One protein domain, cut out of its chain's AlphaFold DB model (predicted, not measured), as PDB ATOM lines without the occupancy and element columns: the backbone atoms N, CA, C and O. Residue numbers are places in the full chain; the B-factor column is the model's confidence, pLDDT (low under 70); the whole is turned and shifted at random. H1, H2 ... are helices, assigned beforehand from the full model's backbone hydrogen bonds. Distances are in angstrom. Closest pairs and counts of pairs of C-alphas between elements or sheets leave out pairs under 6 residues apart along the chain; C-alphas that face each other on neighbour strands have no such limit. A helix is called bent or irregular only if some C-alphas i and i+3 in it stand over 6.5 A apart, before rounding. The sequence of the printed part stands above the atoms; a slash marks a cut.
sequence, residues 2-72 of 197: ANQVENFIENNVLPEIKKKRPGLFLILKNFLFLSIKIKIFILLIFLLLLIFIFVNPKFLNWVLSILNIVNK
ATOM      1  N   ALA A   2     228.116 272.587 190.999       71.19
ATOM      2  CA  ALA A   2     227.543 272.595 189.635       71.19
ATOM      3  C   ALA A   2     228.342 271.765 188.601       71.19
ATOM      4  O   ALA A   2     227.773 270.883 187.965       71.19
ATOM      5  N   ASN A   3     229.669 271.933 188.535       79.12
ATOM      6  CA  ASN A   3     230.523 271.170 187.605       79.12
ATOM      7  C   ASN A   3     230.546 269.651 187.879       79.12
ATOM      8  O   ASN A   3     230.810 268.864 186.976       79.12
ATOM      9  N   GLN A   4     230.288 269.213 189.117       84.75
ATOM     10  CA  GLN A   4     230.187 267.781 189.440       84.75
ATOM     11  C   GLN A   4     228.845 267.198 188.982       84.75
ATOM     12  O   GLN A   4     228.799 266.060 188.524       84.75
ATOM     13  N   VAL A   5     227.767 267.986 189.060       81.69
ATOM     14  CA  VAL A   5     226.440 267.589 188.569       81.69
ATOM     15  C   VAL A   5     226.423 267.521 187.041       81.69
ATOM     16  O   VAL A   5     225.912 266.549 186.492       81.69
ATOM     17  N   GLU A   6     227.037 268.488 186.348       78.31
ATOM     18  CA  GLU A   6     227.171 268.450 184.882       78.31
ATOM     19  C   GLU A   6     227.956 267.215 184.421       78.31
ATOM     20  O   GLU A   6     227.458 266.452 183.593       78.31
ATOM     21  N   ASN A   7     229.105 266.936 185.046       84.88
ATOM     22  CA  ASN A   7     229.894 265.739 184.747       84.88
ATOM     23  C   ASN A   7     229.136 264.432 185.028       84.88
ATOM     24  O   ASN A   7     229.273 263.466 184.278       84.88
ATOM     25  N   PHE A   8     228.329 264.369 186.091       90.31
ATOM     26  CA  PHE A   8     227.520 263.183 186.378       90.31
ATOM     27  C   PHE A   8     226.449 262.949 185.300       90.31
ATOM     28  O   PHE A   8     226.276 261.818 184.837       90.31
ATOM     29  N   ILE A   9     225.759 264.011 184.875       85.19
ATOM     30  CA  ILE A   9     224.714 263.950 183.845       85.19
ATOM     31  C   ILE A   9     225.309 263.560 182.488       85.19
ATOM     32  O   ILE A   9     224.737 262.717 181.792       85.19
ATOM     33  N   GLU A  10     226.457 264.132 182.121       85.88
ATOM     34  CA  GLU A  10     227.112 263.881 180.837       85.88
ATOM     35  C   GLU A  10     227.615 262.446 180.699       85.88
ATOM     36  O   GLU A  10     227.393 261.811 179.666       85.88
ATOM     37  N   ASN A  11     228.201 261.900 181.764       90.69
ATOM     38  CA  ASN A  11     228.843 260.593 181.702       90.69
ATOM     39  C   ASN A  11     227.909 259.418 182.020       90.69
ATOM     40  O   ASN A  11     228.148 258.317 181.530       90.69
ATOM     41  N   ASN A  12     226.836 259.623 182.796       88.56
ATOM     42  CA  ASN A  12     225.965 258.521 183.234       88.56
ATOM     43  C   ASN A  12     224.543 258.606 182.664       88.56
ATOM     44  O   ASN A  12     224.002 257.608 182.194       88.56
ATOM     45  N   VAL A  13     223.936 259.796 182.656       89.19
ATOM     46  CA  VAL A  13     222.505 259.954 182.338       89.19
ATOM     47  C   VAL A  13     222.272 260.113 180.831       89.19
ATOM     48  O   VAL A  13     221.418 259.439 180.250       89.19
ATOM     49  N   LEU A  14     223.047 260.974 180.165       88.12
ATOM     50  CA  LEU A  14     222.922 261.235 178.727       88.12
ATOM     51  C   LEU A  14     223.107 259.977 177.848       88.12
ATOM     52  O   LEU A  14     222.305 259.792 176.925       88.12
ATOM     53  N   PRO A  15     224.070 259.070 178.117       89.94
ATOM     54  CA  PRO A  15     224.223 257.827 177.360       89.94
ATOM     55  C   PRO A  15     223.026 256.884 177.506       89.94
ATOM     56  O   PRO A  15     222.628 256.222 176.544       89.94
ATOM     57  N   GLU A  16     222.419 256.833 178.692       90.25
ATOM     58  CA  GLU A  16     221.277 255.963 178.955       90.25
ATOM     59  C   GLU A  16     219.994 256.496 178.297       90.25
ATOM     60  O   GLU A  16     219.242 255.737 177.675       90.25
ATOM     61  N   ILE A  17     219.786 257.819 178.329       87.19
ATOM     62  CA  ILE A  17     218.691 258.481 177.604       87.19
ATOM     63  C   ILE A  17     218.870 258.325 176.092       87.19
ATOM     64  O   ILE A  17     217.891 258.047 175.403       87.19
ATOM     65  N   LYS A  18     220.099 258.427 175.563       91.56
ATOM     66  CA  LYS A  18     220.383 258.196 174.135       91.56
ATOM     67  C   LYS A  18     219.926 256.810 173.677       91.56
ATOM     68  O   LYS A  18     219.355 256.697 172.595       91.56
ATOM     69  N   LYS A  19     220.145 255.776 174.501       92.25
ATOM     70  CA  LYS A  19     219.727 254.393 174.211       92.25
ATOM     71  C   LYS A  19     218.207 254.225 174.237       92.25
ATOM     72  O   LYS A  19     217.656 253.566 173.365       92.25
ATOM     73  N   LYS A  20     217.528 254.806 175.232       91.94
ATOM     74  CA  LYS A  20     216.084 254.597 175.452       91.94
ATOM     75  C   LYS A  20     215.193 255.541 174.633       91.94
ATOM     76  O   LYS A  20     214.090 255.161 174.255       91.94
ATOM     77  N   ARG A  21     215.618 256.791 174.414       91.19
ATOM     78  CA  ARG A  21     214.813 257.879 173.823       91.19
ATOM     79  C   ARG A  21     215.689 258.832 172.988       91.19
ATOM     80  O   ARG A  21     215.985 259.944 173.436       91.19
ATOM     81  N   PRO A  22     216.074 258.449 171.757       87.50
ATOM     82  CA  PRO A  22     217.026 259.212 170.942       87.50
ATOM     83  C   PRO A  22     216.542 260.628 170.580       87.50
ATOM     84  O   PRO A  22     217.349 261.552 170.527       87.50
ATOM     85  N   GLY A  23     215.230 260.836 170.408       88.81
ATOM     86  CA  GLY A  23     214.668 262.173 170.167       88.81
ATOM     87  C   GLY A  23     214.811 263.114 171.370       88.81
ATOM     88  O   GLY A  23     215.216 264.263 171.217       88.81
ATOM     89  N   LEU A  24     214.560 262.613 172.586       86.62
ATOM     90  CA  LEU A  24     214.727 263.395 173.817       86.62
ATOM     91  C   LEU A  24     216.203 263.734 174.066       86.62
ATOM     92  O   LEU A  24     216.519 264.838 174.499       86.62
ATOM     93  N   PHE A  25     217.107 262.804 173.742       90.94
ATOM     94  CA  PHE A  25     218.547 263.038 173.806       90.94
ATOM     95  C   PHE A  25     218.989 264.214 172.925       90.94
ATOM     96  O   PHE A  25     219.782 265.032 173.378       90.94
ATOM     97  N   LEU A  26     218.459 264.344 171.702       84.94
ATOM     98  CA  LEU A  26     218.787 265.471 170.816       84.94
ATOM     99  C   LEU A  26     218.362 266.818 171.415       84.94
ATOM    100  O   LEU A  26     219.133 267.776 171.380       84.94
ATOM    101  N   ILE A  27     217.174 266.878 172.020       86.38
ATOM    102  CA  ILE A  27     216.662 268.092 172.673       86.38
ATOM    103  C   ILE A  27     217.527 268.454 173.891       86.38
ATOM    104  O   ILE A  27     217.954 269.601 174.025       86.38
ATOM    105  N   LEU A  28     217.837 267.475 174.747       85.31
ATOM    106  CA  LEU A  28     218.670 267.676 175.938       85.31
ATOM    107  C   LEU A  28     220.103 268.076 175.585       85.31
ATOM    108  O   LEU A  28     220.658 268.976 176.211       85.31
ATOM    109  N   LYS A  29     220.690 267.447 174.561       84.19
ATOM    110  CA  LYS A  29     222.026 267.781 174.071       84.19
ATOM    111  C   LYS A  29     222.069 269.231 173.588       84.19
ATOM    112  O   LYS A  29     222.941 269.976 174.019       84.19
ATOM    113  N   ASN A  30     221.096 269.657 172.781       86.56
ATOM    114  CA  ASN A  30     221.002 271.048 172.327       86.56
ATOM    115  C   ASN A  30     220.835 272.029 173.495       86.56
ATOM    116  O   ASN A  30     221.469 273.079 173.500       86.56
ATOM    117  N   PHE A  31     220.050 271.672 174.515       84.88
ATOM    118  CA  PHE A  31     219.889 272.495 175.713       84.88
ATOM    119  C   PHE A  31     221.181 272.613 176.539       84.88
ATOM    120  O   PHE A  31     221.446 273.664 177.123       84.88
ATOM    121  N   LEU A  32     222.019 271.570 176.572       81.38
ATOM    122  CA  LEU A  32     223.285 271.592 177.309       81.38
ATOM    123  C   LEU A  32     224.271 272.620 176.729       81.38
ATOM    124  O   LEU A  32     224.926 273.319 177.502       81.38
ATOM    125  N   PHE A  33     224.306 272.762 175.398       81.31
ATOM    126  CA  PHE A  33     225.180 273.700 174.676       81.31
ATOM    127  C   PHE A  33     224.688 275.156 174.670       81.31
ATOM    128  O   PHE A  33     225.411 276.043 174.214       81.31
ATOM    129  N   LEU A  34     223.484 275.441 175.177       85.94
ATOM    130  CA  LEU A  34     223.020 276.820 175.324       85.94
ATOM    131  C   LEU A  34     223.849 277.574 176.374       85.94
ATOM    132  O   LEU A  34     224.210 277.035 177.424       85.94
ATOM    133  N   SER A  35     224.086 278.862 176.123       90.69
ATOM    134  CA  SER A  35     224.767 279.725 177.089       90.69
ATOM    135  C   SER A  35     223.963 279.861 178.387       90.69
ATOM    136  O   SER A  35     222.730 279.800 178.393       90.69
ATOM    137  N   ILE A  36     224.665 280.100 179.501       87.31
ATOM    138  CA  ILE A  36     224.048 280.240 180.830       87.31
ATOM    139  C   ILE A  36     222.958 281.326 180.853       87.31
ATOM    140  O   ILE A  36     221.908 281.136 181.462       87.31
ATOM    141  N   LYS A  37     223.154 282.431 180.114       91.38
ATOM    142  CA  LYS A  37     222.183 283.532 180.009       91.38
ATOM    143  C   LYS A  37     220.870 283.069 179.373       91.38
ATOM    144  O   LYS A  37     219.800 283.412 179.863       91.38
ATOM    145  N   ILE A  38     220.949 282.249 178.321       90.75
ATOM    146  CA  ILE A  38     219.761 281.719 177.641       90.75
ATOM    147  C   ILE A  38     219.079 280.659 178.517       90.75
ATOM    148  O   ILE A  38     217.856 280.658 178.615       90.75
ATOM    149  N   LYS A  39     219.842 279.807 179.218       87.44
ATOM    150  CA  LYS A  39     219.284 278.829 180.172       87.44
ATOM    151  C   LYS A  39     218.459 279.512 181.269       87.44
ATOM    152  O   LYS A  39     217.340 279.086 181.541       87.44
ATOM    153  N   ILE A  40     218.978 280.598 181.847       89.81
ATOM    154  CA  ILE A  40     218.267 281.397 182.858       89.81
ATOM    155  C   ILE A  40     217.001 282.027 182.264       89.81
ATOM    156  O   ILE A  40     215.940 281.978 182.882       89.81
ATOM    157  N   PHE A  41     217.080 282.572 181.048       92.44
ATOM    158  CA  PHE A  41     215.923 283.163 180.374       92.44
ATOM    159  C   PHE A  41     214.811 282.137 180.092       92.44
ATOM    160  O   PHE A  41     213.645 282.396 180.388       92.44
ATOM    161  N   ILE A  42     215.160 280.944 179.595       89.12
ATOM    162  CA  ILE A  42     214.202 279.846 179.381       89.12
ATOM    163  C   ILE A  42     213.568 279.416 180.708       89.12
ATOM    164  O   ILE A  42     212.356 279.210 180.763       89.12
ATOM    165  N   LEU A  43     214.359 279.319 181.780       90.06
ATOM    166  CA  LEU A  43     213.858 278.972 183.110       90.06
ATOM    167  C   LEU A  43     212.835 280.000 183.619       90.06
ATOM    168  O   LEU A  43     211.789 279.608 184.132       90.06
ATOM    169  N   LEU A  44     213.099 281.297 183.433       93.88
ATOM    170  CA  LEU A  44     212.167 282.372 183.795       93.88
ATOM    171  C   LEU A  44     210.860 282.296 183.000       93.88
ATOM    172  O   LEU A  44     209.785 282.407 183.587       93.88
ATOM    173  N   ILE A  45     210.933 282.052 181.688       92.56
ATOM    174  CA  ILE A  45     209.737 281.849 180.855       92.56
ATOM    175  C   ILE A  45     208.934 280.652 181.363       92.56
ATOM    176  O   ILE A  45     207.718 280.747 181.502       92.56
ATOM    177  N   PHE A  46     209.601 279.538 181.671       89.94
ATOM    178  CA  PHE A  46     208.941 278.327 182.153       89.94
ATOM    179  C   PHE A  46     208.233 278.552 183.499       89.94
ATOM    180  O   PHE A  46     207.099 278.113 183.679       89.94
ATOM    181  N   LEU A  47     208.864 279.296 184.413       92.94
ATOM    182  CA  LEU A  47     208.275 279.720 185.687       92.94
ATOM    183  C   LEU A  47     207.031 280.593 185.489       92.94
ATOM    184  O   LEU A  47     206.005 280.342 186.119       92.94
ATOM    185  N   LEU A  48     207.086 281.573 184.584       92.75
ATOM    186  CA  LEU A  48     205.928 282.408 184.251       92.75
ATOM    187  C   LEU A  48     204.784 281.585 183.646       92.75
ATOM    188  O   LEU A  48     203.623 281.804 183.985       92.75
ATOM    189  N   LEU A  49     205.104 280.608 182.794       89.81
ATOM    190  CA  LEU A  49     204.125 279.702 182.189       89.81
ATOM    191  C   LEU A  49     203.455 278.806 183.238       89.81
ATOM    192  O   LEU A  49     202.238 278.637 183.207       89.81
ATOM    193  N   LEU A  50     204.224 278.286 184.199       88.00
ATOM    194  CA  LEU A  50     203.701 277.544 185.350       88.00
ATOM    195  C   LEU A  50     202.727 278.401 186.160       88.00
ATOM    196  O   LEU A  50     201.600 277.976 186.401       88.00
ATOM    197  N   ILE A  51     203.128 279.623 186.523       91.94
ATOM    198  CA  ILE A  51     202.260 280.560 187.248       91.94
ATOM    199  C   ILE A  51     200.983 280.828 186.444       91.94
ATOM    200  O   ILE A  51     199.891 280.750 186.996       91.94
ATOM    201  N   PHE A  52     201.091 281.070 185.135       89.19
ATOM    202  CA  PHE A  52     199.934 281.301 184.268       89.19
ATOM    203  C   PHE A  52     198.956 280.115 184.250       89.19
ATOM    204  O   PHE A  52     197.745 280.320 184.334       89.19
ATOM    205  N   ILE A  53     199.466 278.878 184.200       85.88
ATOM    206  CA  ILE A  53     198.647 277.658 184.256       85.88
ATOM    207  C   ILE A  53     197.897 277.558 185.593       85.88
ATOM    208  O   ILE A  53     196.709 277.235 185.596       85.88
ATOM    209  N   PHE A  54     198.559 277.851 186.717       85.56
ATOM    210  CA  PHE A  54     197.939 277.773 188.044       85.56
ATOM    211  C   PHE A  54     196.958 278.915 188.323       85.56
ATOM    212  O   PHE A  54     195.924 278.696 188.949       85.56
ATOM    213  N   VAL A  55     197.251 280.125 187.845       92.44
ATOM    214  CA  VAL A  55     196.386 281.301 188.025       92.44
ATOM    215  C   VAL A  55     195.140 281.215 187.140       92.44
ATOM    216  O   VAL A  55     194.094 281.755 187.496       92.44
ATOM    217  N   ASN A  56     195.216 280.526 185.996       87.56
ATOM    218  CA  ASN A  56     194.122 280.461 185.034       87.56
ATOM    219  C   ASN A  56     193.564 279.031 184.876       87.56
ATOM    220  O   ASN A  56     193.890 278.332 183.911       87.56
ATOM    221  N   PRO A  57     192.654 278.588 185.769       83.94
ATOM    222  CA  PRO A  57     192.095 277.233 185.728       83.94
ATOM    223  C   PRO A  57     191.336 276.936 184.425       83.94
ATOM    224  O   PRO A  57     191.250 275.784 184.005       83.94
ATOM    225  N   LYS A  58     190.824 277.968 183.735       86.88
ATOM    226  CA  LYS A  58     190.204 277.814 182.409       86.88
ATOM    227  C   LYS A  58     191.219 277.356 181.360       86.88
ATOM    228  O   LYS A  58     190.896 276.490 180.552       86.88
ATOM    229  N   PHE A  59     192.437 277.899 181.393       83.19
ATOM    230  CA  PHE A  59     193.508 277.496 180.483       83.19
ATOM    231  C   PHE A  59     193.957 276.058 180.760       83.19
ATOM    232  O   PHE A  59     194.054 275.261 179.829       83.19
ATOM    233  N   LEU A  60     194.130 275.688 182.035       81.56
ATOM    234  CA  LEU A  60     194.475 274.317 182.426       81.56
ATOM    235  C   LEU A  60     193.422 273.302 181.949       81.56
ATOM    236  O   LEU A  60     193.770 272.301 181.325       81.56
ATOM    237  N   ASN A  61     192.135 273.583 182.167       80.56
ATOM    238  CA  ASN A  61     191.044 272.719 181.708       80.56
ATOM    239  C   ASN A  61     190.986 272.605 180.179       80.56
ATOM    240  O   ASN A  61     190.694 271.533 179.647       80.56
ATOM    241  N   TRP A  62     191.306 273.682 179.459       86.38
ATOM    242  CA  TRP A  62     191.380 273.656 178.002       86.38
ATOM    243  C   TRP A  62     192.533 272.766 177.506       86.38
ATOM    244  O   TRP A  62     192.301 271.882 176.678       86.38
ATOM    245  N   VAL A  63     193.740 272.903 178.077       81.12
ATOM    246  CA  VAL A  63     194.902 272.046 177.759       81.12
ATOM    247  C   VAL A  63     194.607 270.573 178.068       81.12
ATOM    248  O   VAL A  63     194.886 269.700 177.244       81.12
ATOM    249  N   LEU A  64     193.979 270.286 179.214       78.94
ATOM    250  CA  LEU A  64     193.549 268.933 179.578       78.94
ATOM    251  C   LEU A  64     192.510 268.374 178.599       78.94
ATOM    252  O   LEU A  64     192.569 267.193 178.262       78.94
ATOM    253  N   SER A  65     191.595 269.204 178.088       76.25
ATOM    254  CA  SER A  65     190.608 268.759 177.099       76.25
ATOM    255  C   SER A  65     191.258 268.373 175.767       76.25
ATOM    256  O   SER A  65     190.917 267.333 175.213       76.25
ATOM    257  N   ILE A  66     192.261 269.130 175.299       74.69
ATOM    258  CA  ILE A  66     193.026 268.799 174.086       74.69
ATOM    259  C   ILE A  66     193.813 267.505 174.284       74.69
ATOM    260  O   ILE A  66     193.751 266.622 173.432       74.69
ATOM    261  N   LEU A  67     194.504 267.349 175.418       71.31
ATOM    262  CA  LEU A  67     195.223 266.110 175.734       71.31
ATOM    263  C   LEU A  67     194.283 264.896 175.771       71.31
ATOM    264  O   LEU A  67     194.646 263.824 175.288       71.31
ATOM    265  N   ASN A  68     193.061 265.063 176.284       65.62
ATOM    266  CA  ASN A  68     192.059 264.000 176.328       65.62
ATOM    267  C   ASN A  68     191.470 263.686 174.938       65.62
ATOM    268  O   ASN A  68     191.180 262.532 174.632       65.62
ATOM    269  N   ILE A  69     191.343 264.693 174.067       64.81
ATOM    270  CA  ILE A  69     190.939 264.509 172.664       64.81
ATOM    271  C   ILE A  69     192.023 263.751 171.886       64.81
ATOM    272  O   ILE A  69     191.698 262.815 171.159       64.81
ATOM    273  N   VAL A  70     193.301 264.095 172.074       56.19
ATOM    274  CA  VAL A  70     194.433 263.435 171.395       56.19
ATOM    275  C   VAL A  70     194.628 261.992 171.879       56.19
ATOM    276  O   VAL A  70     194.970 261.122 171.083       56.19
ATOM    277  N   ASN A  71     194.344 261.702 173.153       46.06
ATOM    278  CA  ASN A  71     194.393 260.342 173.706       46.06
ATOM    279  C   ASN A  71     193.117 259.516 173.482       46.06
ATOM    280  O   ASN A  71     193.048 258.363 173.927       46.06
ATOM    281  N   LYS A  72     192.097 260.053 172.803       47.31
ATOM    282  CA  LYS A  72     190.872 259.302 172.538       47.31
ATOM    283  C   LYS A  72     191.174 258.223 171.498       47.31
ATOM    284  O   LYS A  72     191.241 258.492 170.301       47.31
TER     285      LYS A  72
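This is residues 2 to 72 of the 197 residues of an uncharacterized protein of seawater metagenome (UniProt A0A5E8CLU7). The long helix H3 makes one side of an open frame, with the helical hairpin H1 and H2 at one end and H4 turning off at a corner at the other; the space between H2 and H4 is empty. The 71 printed residues, all helix by class, have four named helices, H1 to H4, and no named strand. The whole is only just loose, close to extended, radius of gyration of the C-alphas 16.5 A, and flat, 42 by 31 by 16 A.

H3, residues 36 to 55, touches H4, residues 57 to 70, only at the corner and only just, with 3 pairs of C-alphas within 8 A; the closest, Ile 53 and Leu 60, are 5.6 A apart, at 81 degrees, about perpendicular. H3 and H2, residues 22 to 32, are close but not clearly touching: the closest C-alphas, Phe 31 and Lys 39, are 7.8 A apart. H1, residues 2 to 20, touches H2 with residues 14 to 18 alone, closest C-alphas Lys 18 and Phe 25, 5.2 A, opposite ways at a shallow tilt of 18 degrees. O i to N i+4 pairs are within hydrogen-bond range throughout H2, H3 and H4, and 12 of 15 in H1.

H3 is 28.6 A long, H1 25.6 A, H4 20.0 A, H2 15.3 A. H1 begins at C-alpha 2 (227.543, 272.595, 189.635), has a kink of 34 degrees near residue 9 and is only just irregular, C-alphas 11 and 14 being 6.7 A apart. H4 ends at C-alpha 70 (194.433, 263.435, 171.395).

The C-alphas farthest apart, Asn 3 and Lys 72, are 44.0 A apart. The printed part has no cut, the three links are tight, and residues 68 to 72 have pLDDT under 70.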